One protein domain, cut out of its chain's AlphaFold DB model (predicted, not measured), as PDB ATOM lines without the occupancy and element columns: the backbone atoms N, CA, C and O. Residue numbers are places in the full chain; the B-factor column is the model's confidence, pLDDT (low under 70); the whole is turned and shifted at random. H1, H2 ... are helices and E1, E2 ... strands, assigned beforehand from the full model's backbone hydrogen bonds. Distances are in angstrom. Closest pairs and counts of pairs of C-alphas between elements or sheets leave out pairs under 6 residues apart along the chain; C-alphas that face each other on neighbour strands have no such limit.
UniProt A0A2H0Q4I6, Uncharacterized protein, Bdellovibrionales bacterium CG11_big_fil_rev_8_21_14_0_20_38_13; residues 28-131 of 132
ATOM      1  N   LYS A  28      85.333 148.328 169.101       86.31
ATOM      2  CA  LYS A  28      86.547 147.502 169.194       86.31
ATOM      3  C   LYS A  28      86.397 146.213 168.367       86.31
ATOM      4  O   LYS A  28      87.322 145.827 167.668       86.31
ATOM      5  N   ILE A  29      85.201 145.629 168.388       88.31
ATOM      6  CA  ILE A  29      84.851 144.405 167.668       88.31
ATOM      7  C   ILE A  29      84.895 144.617 166.150       88.31
ATOM      8  O   ILE A  29      85.456 143.790 165.440       88.31
ATOM      9  N   ASP A  30      84.372 145.740 165.646       87.94
ATOM     10  CA  ASP A  30      84.423 146.056 164.209       87.94
ATOM     11  C   ASP A  30      85.866 146.190 163.713       87.94
ATOM     12  O   ASP A  30      86.184 145.764 162.605       87.94
ATOM     13  N   ARG A  31      86.752 146.752 164.546       88.88
ATOM     14  CA  ARG A  31      88.183 146.844 164.233       88.88
ATOM     15  C   ARG A  31      88.836 145.471 164.195       88.88
ATOM     16  O   ARG A  31      89.613 145.219 163.287       88.88
ATOM     17  N   GLU A  32      88.528 144.595 165.148       90.94
ATOM     18  CA  GLU A  32      89.078 143.234 165.170       90.94
ATOM     19  C   GLU A  32      88.608 142.417 163.954       90.94
ATOM     20  O   GLU A  32      89.417 141.728 163.336       90.94
ATOM     21  N   ILE A  33      87.346 142.572 163.533       92.56
ATOM     22  CA  ILE A  33      86.847 141.983 162.280       92.56
ATOM     23  C   ILE A  33      87.623 142.529 161.082       92.56
ATOM     24  O   ILE A  33      88.115 141.751 160.271       92.56
ATOM     25  N   PHE A  34      87.759 143.852 160.979       91.25
ATOM     26  CA  PHE A  34      88.456 144.478 159.860       91.25
ATOM     27  C   PHE A  34      89.921 144.033 159.763       91.25
ATOM     28  O   PHE A  34      90.379 143.710 158.672       91.25
ATOM     29  N   MET A  35      90.631 143.973 160.893       91.19
ATOM     30  CA  MET A  35      92.014 143.489 160.953       91.19
ATOM     31  C   MET A  35      92.126 142.050 160.450       91.19
ATOM     32  O   MET A  35      92.986 141.762 159.627       91.19
ATOM     33  N   PHE A  36      91.226 141.166 160.885       92.94
ATOM     34  CA  PHE A  36      91.214 139.782 160.416       92.94
ATOM     35  C   PHE A  36      90.960 139.684 158.904       92.94
ATOM     36  O   PHE A  36      91.621 138.919 158.208       92.94
ATOM     37  N   GLU A  37      90.030 140.474 158.364       93.06
ATOM     38  CA  GLU A  37      89.810 140.502 156.917       93.06
ATOM     39  C   GLU A  37      91.018 141.046 156.138       93.06
ATOM     40  O   GLU A  37      91.318 140.533 155.062       93.06
ATOM     41  N   GLU A  38      91.699 142.077 156.652       91.62
ATOM     42  CA  GLU A  38      92.936 142.598 156.055       91.62
ATOM     43  C   GLU A  38      94.021 141.522 156.031       91.62
ATOM     44  O   GLU A  38      94.606 141.298 154.977       91.62
ATOM     45  N   GLU A  39      94.224 140.788 157.129       91.44
ATOM     46  CA  GLU A  39      95.181 139.675 157.180       91.44
ATOM     47  C   GLU A  39      94.878 138.623 156.098       91.44
ATOM     48  O   GLU A  39      95.776 138.196 155.373       91.44
ATOM     49  N   LEU A  40      93.608 138.244 155.908       91.06
ATOM     50  CA  LEU A  40      93.219 137.316 154.836       91.06
ATOM     51  C   LEU A  40      93.483 137.887 153.431       91.06
ATOM     52  O   LEU A  40      93.883 137.145 152.528       91.06
ATOM     53  N   ARG A  41      93.279 139.196 153.232       91.19
ATOM     54  CA  ARG A  41      93.589 139.879 151.962       91.19
ATOM     55  C   ARG A  41      95.094 139.939 151.708       91.19
ATOM     56  O   ARG A  41      95.511 139.678 150.580       91.19
ATOM     57  N   GLU A  42      95.897 140.228 152.727       90.31
ATOM     58  CA  GLU A  42      97.363 140.258 152.652       90.31
ATOM     59  C   GLU A  42      97.953 138.877 152.347       90.31
ATOM     60  O   GLU A  42      98.911 138.768 151.583       90.31
ATOM     61  N   LEU A  43      97.326 137.811 152.854       87.06
ATOM     62  CA  LEU A  43      97.647 136.428 152.489       87.06
ATOM     63  C   LEU A  43      97.274 136.074 151.036       87.06
ATOM     64  O   LEU A  43      97.597 134.983 150.569       87.06
ATOM     65  N   GLY A  44      96.605 136.970 150.305       85.19
ATOM     66  CA  GLY A  44      96.219 136.764 148.910       85.19
ATOM     67  C   GLY A  44      95.034 135.813 148.733       85.19
ATOM     68  O   GLY A  44      94.871 135.225 147.657       85.19
ATOM     69  N   LEU A  45      94.200 135.651 149.767       88.75
ATOM     70  CA  LEU A  45      93.072 134.729 149.742       88.75
ATOM     71  C   LEU A  45      92.014 135.184 148.724       88.75
ATOM     72  O   LEU A  45      91.253 136.122 148.958       88.75
ATOM     73  N   SER A  46      91.973 134.500 147.581       88.12
ATOM     74  CA  SER A  46      91.183 134.884 146.401       88.12
ATOM     75  C   SER A  46      90.172 133.818 145.963       88.12
ATOM     76  O   SER A  46      89.727 133.808 144.814       88.12
ATOM     77  N   PHE A  47      89.777 132.946 146.888       90.69
ATOM     78  CA  PHE A  47      88.728 131.945 146.703       90.69
ATOM     79  C   PHE A  47      87.709 132.011 147.837       90.69
ATOM     80  O   PHE A  47      87.994 132.524 148.916       90.69
ATOM     81  N   GLU A  48      86.504 131.510 147.576       93.44
ATOM     82  CA  GLU A  48      85.429 131.506 148.563       93.44
ATOM     83  C   GLU A  48      85.630 130.402 149.598       93.44
ATOM     84  O   GLU A  48      86.006 129.280 149.262       93.44
ATOM     85  N   VAL A  49      85.340 130.726 150.857       93.50
ATOM     86  CA  VAL A  49      85.356 129.767 151.964       93.50
ATOM     87  C   VAL A  49      84.122 129.992 152.807       93.50
ATOM     88  O   VAL A  49      83.893 131.105 153.269       93.50
ATOM     89  N   ASP A  50      83.344 128.948 153.043       93.88
ATOM     90  CA  ASP A  50      82.218 128.969 153.965       93.88
ATOM     91  C   ASP A  50      82.438 128.001 155.130       93.88
ATOM     92  O   ASP A  50      83.128 126.985 155.023       93.88
ATOM     93  N   ALA A  51      81.882 128.343 156.286       94.12
ATOM     94  CA  ALA A  51      81.846 127.494 157.464       94.12
ATOM     95  C   ALA A  51      80.505 127.661 158.167       94.12
ATOM     96  O   ALA A  51      80.125 128.769 158.562       94.12
ATOM     97  N   ASN A  52      79.789 126.554 158.347       94.25
ATOM     98  CA  ASN A  52      78.570 126.561 159.146       94.25
ATOM     99  C   ASN A  52      78.908 126.923 160.591       94.25
ATOM    100  O   ASN A  52      79.957 126.530 161.103       94.25
ATOM    101  N   PHE A  53      78.018 127.629 161.285       94.00
ATOM    102  CA  PHE A  53      78.290 128.020 162.673       94.00
ATOM    103  C   PHE A  53      78.574 126.803 163.568       94.00
ATOM    104  O   PHE A  53      79.464 126.873 164.408       94.00
ATOM    105  N   ASN A  54      77.917 125.664 163.322       92.06
ATOM    106  CA  ASN A  54      78.152 124.406 164.044       92.06
ATOM    107  C   ASN A  54      79.569 123.845 163.849       92.06
ATOM    108  O   ASN A  54      80.056 123.130 164.720       92.06
ATOM    109  N   GLU A  55      80.200 124.120 162.703       91.06
ATOM    110  CA  GLU A  55      81.574 123.693 162.402       91.06
ATOM    111  C   GLU A  55      82.601 124.583 163.101       91.06
ATOM    112  O   GLU A  55      83.682 124.120 163.455       91.06
ATOM    113  N   LEU A  56      82.258 125.860 163.290       91.25
ATOM    114  CA  LEU A  56      83.082 126.828 164.003       91.25
ATOM    115  C   LEU A  56      83.052 126.572 165.510       91.25
ATOM    116  O   LEU A  56      84.094 126.500 166.156       91.25
ATOM    117  N   ASP A  57      81.847 126.425 166.054       90.69
ATOM    118  CA  ASP A  57      81.595 126.028 167.431       90.69
ATOM    119  C   ASP A  57      80.182 125.438 167.536       90.69
ATOM    120  O   ASP A  57      79.178 126.086 167.230       90.69
ATOM    121  N   SER A  58      80.095 124.208 168.040       87.50
ATOM    122  CA  SER A  58      78.832 123.511 168.306       87.50
ATOM    123  C   SER A  58      77.825 124.339 169.121       87.50
ATOM    124  O   SER A  58      76.617 124.215 168.907       87.50
ATOM    125  N   SER A  59      78.303 125.219 170.011       88.44
ATOM    126  CA  SER A  59      77.456 126.083 170.837       88.44
ATOM    127  C   SER A  59      76.734 127.154 170.017       88.44
ATOM    128  O   SER A  59      75.591 127.497 170.328       88.44
ATOM    129  N   LEU A  60      77.341 127.631 168.924       87.94
ATOM    130  CA  LEU A  60      76.723 128.616 168.034       87.94
ATOM    131  C   LEU A  60      75.526 128.031 167.302       87.94
ATOM    132  O   LEU A  60      74.553 128.740 167.069       87.94
ATOM    133  N   GLY A  61      75.568 126.739 166.988       85.94
ATOM    134  CA  GLY A  61      74.493 126.062 166.279       85.94
ATOM    135  C   GLY A  61      73.157 126.074 166.985       85.94
ATOM    136  O   GLY A  61      72.108 126.255 166.370       85.94
ATOM    137  N   GLN A  62      73.202 125.914 168.300       86.38
ATOM    138  CA  GLN A  62      72.013 125.921 169.141       86.38
ATOM    139  C   GLN A  62      71.683 127.328 169.656       86.38
ATOM    140  O   GLN A  62      70.621 127.531 170.243       86.38
ATOM    141  N   HIS A  63      72.571 128.307 169.438       86.44
ATOM    142  CA  HIS A  63      72.380 129.669 169.921       86.44
ATOM    143  C   HIS A  63      71.278 130.379 169.139       86.44
ATOM    144  O   HIS A  63      71.261 130.400 167.905       86.44
ATOM    145  N   VAL A  64      70.365 131.006 169.876       85.44
ATOM    146  CA  VAL A  64      69.264 131.787 169.315       85.44
ATOM    147  C   VAL A  64      69.628 133.264 169.409       85.44
ATOM    148  O   VAL A  64      69.462 133.875 170.459       85.44
ATOM    149  N   PHE A  65      70.118 133.852 168.315       79.38
ATOM    150  CA  PHE A  65      70.508 135.272 168.299       79.38
ATOM    151  C   PHE A  65      69.298 136.217 168.201       79.38
ATOM    152  O   PHE A  65      69.409 137.408 168.480       79.38
ATOM    153  N   ASN A  66      68.135 135.716 167.772       76.44
ATOM    154  CA  ASN A  66      66.875 136.458 167.780       76.44
ATOM    155  C   ASN A  66      65.694 135.484 167.875       76.44
ATOM    156  O   ASN A  66      65.308 134.847 166.892       76.44
ATOM    157  N   SER A  67      65.105 135.395 169.065       71.88
ATOM    158  CA  SER A  67      63.969 134.520 169.365       71.88
ATOM    159  C   SER A  67      62.679 134.941 168.659       71.88
ATOM    160  O   SER A  67      61.882 134.087 168.283       71.88
ATOM    161  N   THR A  68      62.490 136.237 168.407       71.38
ATOM    162  CA  THR A  68      61.291 136.790 167.757       71.38
ATOM    163  C   THR A  68      61.208 136.422 166.278       71.38
ATOM    164  O   THR A  68      60.120 136.385 165.714       71.38
ATOM    165  N   HIS A  69      62.345 136.219 165.609       67.56
ATOM    166  CA  HIS A  69      62.399 135.927 164.167       67.56
ATOM    167  C   HIS A  69      62.935 134.520 163.873       67.56
ATOM    168  O   HIS A  69      63.168 134.185 162.714       67.56
ATOM    169  N   GLY A  70      63.132 133.697 164.909       63.69
ATOM    170  CA  GLY A  70      63.643 132.335 164.762       63.69
ATOM    171  C   GLY A  70      65.066 132.280 164.204       63.69
ATOM    172  O   GLY A  70      65.390 131.355 163.464       63.69
ATOM    173  N   PHE A  71      65.911 133.265 164.526       77.00
ATOM    174  CA  PHE A  71      67.328 133.228 164.172       77.00
ATOM    175  C   PHE A  71      68.016 132.200 165.075       77.00
ATOM    176  O   PHE A  71      68.327 132.503 166.230       77.00
ATOM    177  N   ILE A  72      68.249 131.000 164.547       86.56
ATOM    178  CA  ILE A  72      68.975 129.912 165.211       86.56
ATOM    179  C   ILE A  72      70.272 129.690 164.440       86.56
ATOM    180  O   ILE A  72      70.227 129.535 163.223       86.56
ATOM    181  N   GLY A  73      71.419 129.669 165.120       85.69
ATOM    182  CA  GLY A  73      72.726 129.642 164.458       85.69
ATOM    183  C   GLY A  73      72.952 128.458 163.512       85.69
ATOM    184  O   GLY A  73      73.679 128.619 162.542       85.69
ATOM    185  N   GLN A  74      72.268 127.322 163.700       89.81
ATOM    186  CA  GLN A  74      72.308 126.182 162.768       89.81
ATOM    187  C   GLN A  74      71.904 126.539 161.327       89.81
ATOM    188  O   GLN A  74      72.289 125.847 160.389       89.81
ATOM    189  N   ASP A  75      71.113 127.600 161.148       90.06
ATOM    190  CA  ASP A  75      70.638 128.046 159.840       90.06
ATOM    191  C   ASP A  75      71.624 129.008 159.160       90.06
ATOM    192  O   ASP A  75      71.314 129.552 158.098       90.06
ATOM    193  N   TYR A  76      72.790 129.250 159.768       91.31
ATOM    194  CA  TYR A  76      73.732 130.273 159.342       91.31
ATOM    195  C   TYR A  76      75.136 129.727 159.108       91.31
ATOM    196  O   TYR A  76      75.624 128.824 159.795       91.31
ATOM    197  N   CYS A  77      75.814 130.344 158.148       93.69
ATOM    198  CA  CYS A  77      77.231 130.137 157.908       93.69
ATOM    199  C   CYS A  77      77.969 131.473 157.811       93.69
ATOM    200  O   CYS A  77      77.412 132.508 157.429       93.69
ATOM    201  N   LEU A  78      79.237 131.444 158.206       95.38
ATOM    202  CA  LEU A  78      80.192 132.510 157.958       95.38
ATOM    203  C   LEU A  78      80.856 132.219 156.617       95.38
ATOM    204  O   LEU A  78      81.341 131.109 156.406       95.38
ATOM    205  N   LYS A  79      80.898 133.203 155.724       95.25
ATOM    206  CA  LYS A  79      81.520 133.060 154.411       95.25
ATOM    207  C   LYS A  79      82.496 134.193 154.134       95.25
ATOM    208  O   LYS A  79      82.161 135.365 154.283       95.25
ATOM    209  N   TRP A  80      83.687 133.831 153.679       95.31
ATOM    210  CA  TRP A  80      84.623 134.708 152.996       95.31
ATOM    211  C   TRP A  80      84.256 134.760 151.515       95.31
ATOM    212  O   TRP A  80      84.273 133.736 150.828       95.31
ATOM    213  N   THR A  81      83.869 135.935 151.026       94.81
ATOM    214  CA  THR A  81      83.360 136.091 149.659       94.81
ATOM    215  C   THR A  81      83.790 137.412 149.048       94.81
ATOM    216  O   THR A  81      84.080 138.382 149.752       94.81
ATOM    217  N   LYS A  82      83.794 137.476 147.718       94.06
ATOM    218  CA  LYS A  82      84.062 138.713 146.987       94.06
ATOM    219  C   LYS A  82      82.791 139.543 146.856       94.06
ATOM    220  O   LYS A  82      81.756 139.044 146.420       94.06
ATOM    221  N   ASN A  83      82.869 140.825 147.194       89.19
ATOM    222  CA  ASN A  83      81.766 141.753 146.990       89.19
ATOM    223  C   ASN A  83      81.580 141.988 145.484       89.19
ATOM    224  O   ASN A  83      82.524 142.438 144.829       89.19
ATOM    225  N   PRO A  84      80.389 141.738 144.916       86.56
ATOM    226  CA  PRO A  84      80.169 141.909 143.483       86.56
ATOM    227  C   PRO A  84      80.250 143.376 143.036       86.56
ATOM    228  O   PRO A  84      80.538 143.640 141.873       86.56
ATOM    229  N   GLN A  85      80.014 144.335 143.938       86.75
ATOM    230  CA  GLN A  85      80.021 145.767 143.629       86.75
ATOM    231  C   GLN A  85      81.413 146.381 143.767       86.75
ATOM    232  O   GLN A  85      81.843 147.137 142.900       86.75
ATOM    233  N   THR A  86      82.127 146.068 144.851       88.50
ATOM    234  CA  THR A  86      83.431 146.687 145.145       88.50
ATOM    235  C   THR A  86      84.616 145.821 144.735       88.50
ATOM    236  O   THR A  86      85.747 146.295 144.751       88.50
ATOM    237  N   SER A  87      84.389 144.553 144.373       86.88
ATOM    238  CA  SER A  87      85.439 143.551 144.146       86.88
ATOM    239  C   SER A  87      86.363 143.296 145.346       86.88
ATOM    240  O   SER A  87      87.375 142.614 145.197       86.88
ATOM    241  N   VAL A  88      86.011 143.793 146.534       90.50
ATOM    242  CA  VAL A  88      86.750 143.569 147.780       90.50
ATOM    243  C   VAL A  88      86.263 142.279 148.430       90.50
ATOM    244  O   VAL A  88      85.061 142.023 148.472       90.50
ATOM    245  N   TRP A  89      87.186 141.464 148.930       93.25
ATOM    246  CA  TRP A  89      86.857 140.272 149.707       93.25
ATOM    247  C   TRP A  89      86.549 140.625 151.157       93.25
ATOM    248  O   TRP A  89      87.234 141.474 151.720       93.25
ATOM    249  N   TYR A  90      85.526 140.008 151.741       94.00
ATOM    250  CA  TYR A  90      85.015 140.348 153.069       94.00
ATOM    251  C   TYR A  90      84.234 139.182 153.686       94.00
ATOM    252  O   TYR A  90      83.848 138.229 152.994       94.00
ATOM    253  N   LEU A  91      83.999 139.260 154.994       95.06
ATOM    254  CA  LEU A  91      83.206 138.295 155.742       95.06
ATOM    255  C   LEU A  91      81.721 138.653 155.702       95.06
ATOM    256  O   LEU A  91      81.295 139.757 156.060       95.06
ATOM    257  N   VAL A  92      80.910 137.668 155.334       94.62
ATOM    258  CA  VAL A  92      79.451 137.740 155.371       94.62
ATOM    259  C   VAL A  92      78.871 136.633 156.232       94.62
ATOM    260  O   VAL A  92      79.388 135.521 156.290       94.62
ATOM    261  N   VAL A  93      77.753 136.939 156.872       93.25
ATOM    262  CA  VAL A  93      76.864 135.959 157.480       93.25
ATOM    263  C   VAL A  93      75.752 135.665 156.480       93.25
ATOM    264  O   VAL A  93      75.017 136.567 156.066       93.25
ATOM    265  N   LEU A  94      75.644 134.402 156.090       92.38
ATOM    266  CA  LEU A  94      74.622 133.886 155.188       92.38
ATOM    267  C   LEU A  94      73.571 133.118 155.981       92.38
ATOM    268  O   LEU A  94      73.904 132.345 156.874       92.38
ATOM    269  N   ASN A  95      72.305 133.335 155.640       89.94
ATOM    270  CA  ASN A  95      71.178 132.542 156.108       89.94
ATOM    271  C   ASN A  95      70.841 131.482 155.052       89.94
ATOM    272  O   ASN A  95      70.318 131.809 153.984       89.94
ATOM    273  N   ASN A  96      71.064 130.217 155.389       86.75
ATOM    274  CA  ASN A  96      70.845 129.073 154.506       86.75
ATOM    275  C   ASN A  96      69.357 128.812 154.200       86.75
ATOM    276  O   ASN A  96      69.041 128.149 153.217       86.75
ATOM    277  N   LYS A  97      68.421 129.330 155.010       85.12
ATOM    278  CA  LYS A  97      66.968 129.191 154.788       85.12
ATOM    279  C   LYS A  97      66.385 130.246 153.856       85.12
ATOM    280  O   LYS A  97      65.416 129.963 153.157       85.12
ATOM    281  N   SER A  98      66.906 131.471 153.889       80.75
ATOM    282  CA  SER A  98      66.327 132.614 153.165       80.75
ATOM    283  C   SER A  98      67.216 133.159 152.049       80.75
ATOM    284  O   SER A  98      66.823 134.119 151.388       80.75
ATOM    285  N   ASN A  99      68.409 132.583 151.847       74.31
ATOM    286  CA  ASN A  99      69.470 133.122 150.984       74.31
ATOM    287  C   ASN A  99      69.824 134.588 151.301       74.31
ATOM    288  O   ASN A  99      70.403 135.297 150.477       74.31
ATOM    289  N   GLY A 100      69.463 135.066 152.495       84.25
ATOM    290  CA  GLY A 100      69.822 136.391 152.966       84.25
ATOM    291  C   GLY A 100      71.307 136.435 153.300       84.25
ATOM    292  O   GLY A 100      71.813 135.543 153.975       84.25
ATOM    293  N   GLN A 101      71.992 137.490 152.869       89.19
ATOM    294  CA  GLN A 101      73.390 137.729 153.213       89.19
ATOM    295  C   GLN A 101      73.545 139.093 153.867       89.19
ATOM    296  O   GLN A 101      72.894 140.065 153.471       89.19
ATOM    297  N   LYS A 102      74.429 139.178 154.855       90.19
ATOM    298  CA  LYS A 102      74.778 140.438 155.500       90.19
ATOM    299  C   LYS A 102      76.270 140.477 155.790       90.19
ATOM    300  O   LYS A 102      76.831 139.460 156.179       90.19
ATOM    301  N   GLY A 103      76.912 141.630 155.613       90.94
ATOM    302  CA  GLY A 103      78.291 141.812 156.067       90.94
ATOM    303  C   GLY A 103      78.384 141.558 157.568       90.94
ATOM    304  O   GLY A 103      77.506 141.991 158.319       90.94
ATOM    305  N   LEU A 104      79.432 140.867 158.017       90.75
ATOM    306  CA  LEU A 104      79.606 140.560 159.439       90.75
ATOM    307  C   LEU A 104      79.670 141.843 160.288       90.75
ATOM    308  O   LEU A 104      79.103 141.897 161.378       90.75
ATOM    309  N   ILE A 105      80.279 142.905 159.756       88.19
ATOM    310  CA  ILE A 105      80.345 144.221 160.409       88.19
ATOM    311  C   ILE A 105      78.964 144.873 160.607       88.19
ATOM    312  O   ILE A 105      78.763 145.651 161.540       88.19
ATOM    313  N   ASP A 106      77.982 144.513 159.778       88.31
ATOM    314  CA  ASP A 106      76.614 145.028 159.854       88.31
ATOM    315  C   ASP A 106      75.699 144.151 160.727       88.31
ATOM    316  O   ASP A 106      74.517 144.470 160.917       88.31
ATOM    317  N   CYS A 107      76.191 143.019 161.235       88.44
ATOM    318  CA  CYS A 107      75.443 142.149 162.140       88.44
ATOM    319  C   CYS A 107      75.294 142.777 163.541       88.44
ATOM    320  O   CYS A 107      75.957 143.761 163.861       88.44
ATOM    321  N   PRO A 108      74.406 142.251 164.401       85.88
ATOM    322  CA  PRO A 108      74.346 142.655 165.806       85.88
ATOM    323  C   PRO A 108      75.646 142.331 166.555       85.88
ATOM    324  O   PRO A 108      76.265 141.299 166.298       85.88
ATOM    325  N   ASP A 109      76.028 143.165 167.525       85.69
ATOM    326  CA  ASP A 109      77.297 143.009 168.257       85.69
ATOM    327  C   ASP A 109      77.410 141.670 168.995       85.69
ATOM    328  O   ASP A 109      78.483 141.074 169.005       85.69
ATOM    329  N   GLU A 110      76.310 141.142 169.539       84.75
ATOM    330  CA  GLU A 110      76.291 139.816 170.172       84.75
ATOM    331  C   GLU A 110      76.812 138.726 169.223       84.75
ATOM    332  O   GLU A 110      77.619 137.877 169.607       84.75
ATOM    333  N   MET A 111      76.405 138.791 167.955       88.00
ATOM    334  CA  MET A 111      76.842 137.849 166.932       88.00
ATOM    335  C   MET A 111      78.300 138.049 166.561       88.00
ATOM    336  O   MET A 111      79.037 137.071 166.444       88.00
ATOM    337  N   LYS A 112      78.730 139.305 166.417       90.25
ATOM    338  CA  LYS A 112      80.129 139.620 166.134       90.25
ATOM    339  C   LYS A 112      81.045 139.072 167.222       90.25
ATOM    340  O   LYS A 112      81.998 138.381 166.896       90.25
ATOM    341  N   VAL A 113      80.734 139.317 168.500       89.69
ATOM    342  CA  VAL A 113      81.527 138.828 169.647       89.69
ATOM    343  C   VAL A 113      81.639 137.309 169.630       89.69
ATOM    344  O   VAL A 113      82.726 136.759 169.810       89.69
ATOM    345  N   LYS A 114      80.515 136.628 169.399       89.38
ATOM    346  CA  LYS A 114      80.470 135.169 169.320       89.38
ATOM    347  C   LYS A 114      81.342 134.644 168.181       89.38
ATOM    348  O   LYS A 114      82.210 133.813 168.427       89.38
ATOM    349  N   LEU A 115      81.175 135.172 166.972       90.88
ATOM    350  CA  LEU A 115      81.942 134.725 165.809       90.88
ATOM    351  C   LEU A 115      83.426 135.061 165.916       90.88
ATOM    352  O   LEU A 115      84.250 134.234 165.540       90.88
ATOM    353  N   LEU A 116      83.774 136.203 166.502       91.62
ATOM    354  CA  LEU A 116      85.158 136.616 166.713       91.62
ATOM    355  C   LEU A 116      85.955 135.572 167.507       91.62
ATOM    356  O   LEU A 116      87.081 135.244 167.144       91.62
ATOM    357  N   SER A 117      85.344 134.969 168.533       90.31
ATOM    358  CA  SER A 117      85.975 133.884 169.302       90.31
ATOM    359  C   SER A 117      86.249 132.612 168.488       90.31
ATOM    360  O   SER A 117      87.077 131.797 168.885       90.31
ATOM    361  N   THR A 118      85.600 132.462 167.330       91.50
ATOM    362  CA  THR A 118      85.744 131.309 166.430       91.50
ATOM    363  C   THR A 118      86.620 131.578 165.205       91.50
ATOM    364  O   THR A 118      86.837 130.681 164.388       91.50
ATOM    365  N   PHE A 119      87.175 132.786 165.064       93.12
ATOM    366  CA  PHE A 119      88.001 133.149 163.906       93.12
ATOM    367  C   PHE A 119      89.255 132.291 163.764       93.12
ATOM    368  O   PHE A 119      89.656 131.986 162.645       93.12
ATOM    369  N   SER A 120      89.844 131.831 164.867       91.00
ATOM    370  CA  SER A 120      90.982 130.904 164.831       91.00
ATOM    371  C   SER A 120      90.624 129.562 164.178       91.00
ATOM    372  O   SER A 120      91.429 128.998 163.433       91.00
ATOM    373  N   VAL A 121      89.403 129.067 164.406       92.56
ATOM    374  CA  VAL A 121      88.883 127.838 163.792       92.56
ATOM    375  C   VAL A 121      88.637 128.064 162.303       92.56
ATOM    376  O   VAL A 121      89.069 127.261 161.476       92.56
ATOM    377  N   PHE A 122      88.030 129.197 161.945       93.50
ATOM    378  CA  PHE A 122      87.823 129.570 160.545       93.50
ATOM    379  C   PHE A 122      89.149 129.725 159.783       93.50
ATOM    380  O   PHE A 122      89.314 129.161 158.704       93.50
ATOM    381  N   ALA A 123      90.136 130.403 160.374       91.06
ATOM    382  CA  ALA A 123      91.479 130.537 159.813       91.06
ATOM    383  C   ALA A 123      92.171 129.178 159.646       91.06
ATOM    384  O   ALA A 123      92.827 128.937 158.635       91.06
ATOM    385  N   SER A 124      91.981 128.256 160.595       90.88
ATOM    386  CA  SER A 124      92.497 126.886 160.483       90.88
ATOM    387  C   SER A 124      91.857 126.128 159.316       90.88
ATOM    388  O   SER A 124      92.557 125.406 158.609       90.88
ATOM    389  N   LYS A 125      90.553 126.330 159.066       90.75
ATOM    390  CA  LYS A 125      89.854 125.771 157.896       90.75
ATOM    391  C   LYS A 125      90.434 126.317 156.589       90.75
ATOM    392  O   LYS A 125      90.779 125.530 155.711       90.75
ATOM    393  N   ILE A 126      90.626 127.635 156.497       90.25
ATOM    394  CA  ILE A 126      91.274 128.283 155.343       90.25
ATOM    395  C   ILE A 126      92.676 127.707 155.115       90.25
ATOM    396  O   ILE A 126      93.016 127.316 154.001       90.25
ATOM    397  N   ALA A 127      93.487 127.616 156.170       87.94
ATOM    398  CA  ALA A 127      94.845 127.089 156.087       87.94
ATOM    399  C   ALA A 127      94.888 125.608 155.676       87.94
ATOM    400  O   ALA A 127      95.857 125.184 155.049       87.94
ATOM    401  N   GLY A 128      93.860 124.825 156.020       86.56
ATOM    402  CA  GLY A 128      93.679 123.463 155.521       86.56
ATOM    403  C   GLY A 128      93.463 123.436 154.009       86.56
ATOM    404  O   GLY A 128      94.157 122.703 153.320       86.56
ATOM    405  N   MET A 129      92.590 124.305 153.494       84.44
ATOM    406  CA  MET A 129      92.297 124.403 152.057       84.44
ATOM    407  C   MET A 129      93.469 124.932 151.221       84.44
ATOM    408  O   MET A 129      93.527 124.665 150.032       84.44
ATOM    409  N   LEU A 130      94.394 125.690 151.819       81.38
ATOM    410  CA  LEU A 130      95.602 126.185 151.142       81.38
ATOM    411  C   LEU A 130      96.700 125.120 150.973       81.38
ATOM    412  O   LEU A 130      97.669 125.365 150.256       81.38
ATOM    413  N   LYS A 131      96.614 123.997 151.696       71.81
ATOM    414  CA  LYS A 131      97.616 122.918 151.651       71.81
ATOM    415  C   LYS A 131      97.283 121.820 150.641       71.81
ATOM    416  O   LYS A 131      98.160 120.994 150.387       71.81
TER     417      LYS A 131
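Overview. This is residues 28 to 131 of the 132 residues of an uncharacterized protein of Bdellovibrionales bacterium CG11_big_fil_rev_8_21_14_0_20_38_13 (UniProt A0A2H0Q4I6). A twisted antiparallel sheet of four strands, E1, E3, E4 and E5, is covered on one face by two longer helices, H1 over the E4 part and H5 over E1, while its other face is bare. Short helices H2 and H3 follow E1 at one end of the sheet, H4 packs on the beginning of H1, and E2 lies farthest from the whole's middle. The printed part has 104 residues with five named helices and five named strands, in the order H1 E1 H2 H3 E2 E3 E4 E5 H4 H5. The class is mixed, helices and strands, in two layers, H1 and H5 on one face of the sheet. The whole is compact, with a radius of gyration of the C-alphas of 13.1 A and spans of 39 by 29 by 28 A.

Arrangement. H1, residues 28 to 42, is on the sheet; its closest C-alpha pair with E4, residues 89 to 95, is Glu 37 and Tyr 90, 6.2 A. With residues 29 to 33 alone H1 touches H4, residues 109 to 116, the closest C-alphas being those of Ile 29 and Val 113, 6.8 A; they run the same way at a tilt of 38 degrees, only just steep. E1, residues 49 to 52, is an edge strand, antiparallel to E3, residues 76 to 82, with N 51 and O 78 at 2.8 A, within hydrogen-bond range. H2, residues 53 to 56, and H3, residues 58 to 62, touch only at the corner, the closest C-alphas being those of Asn 54 and Gly 61, 4.6 A; both only graze the sheet. E2, residues 64 to 66, pairs with no named strand, but has a short antiparallel pairing with residues 71 to 72. E3, E4 and E5, residues 101 to 103, form a meander, each strand the antiparallel neighbour of the one before. In the hairpin E3 and E4, N 79 and O 92 are 2.8 A apart; in the hairpin E4 and E5, N 93 and O 102 are 2.8 A apart. H5, residues 119 to 129, lies over E1 at a height over the sheet of 9.1 A, slantwise to the strands at 50 degrees on the local plane. In H1, H4 and H5 every O i to N i+4 pair is within hydrogen-bond range; H3 has 0 of 1, with 1 of 2 O i to N i+3 pairs, and H2 is too short for an O i to N i+4 pair.

Along the chain. H1 begins at C-alpha 28 (86.547, 147.502, 169.194) and is 21.0 A long. E3 begins at C-alpha 76 (73.732, 130.273, 159.342) and is 18.2 A long; E4 is 18.6 A. H5, 15.3 A long, ends at C-alpha 129 (92.297, 124.403, 152.057).

Size, cuts and confidence. The two C-alphas farthest apart are those of Thr 68 and Lys 131, 42.1 A. The printed part has no cut, and no link is long. Residues 69 to 70 have pLDDT under 70; the mean of the printed part is 88.4.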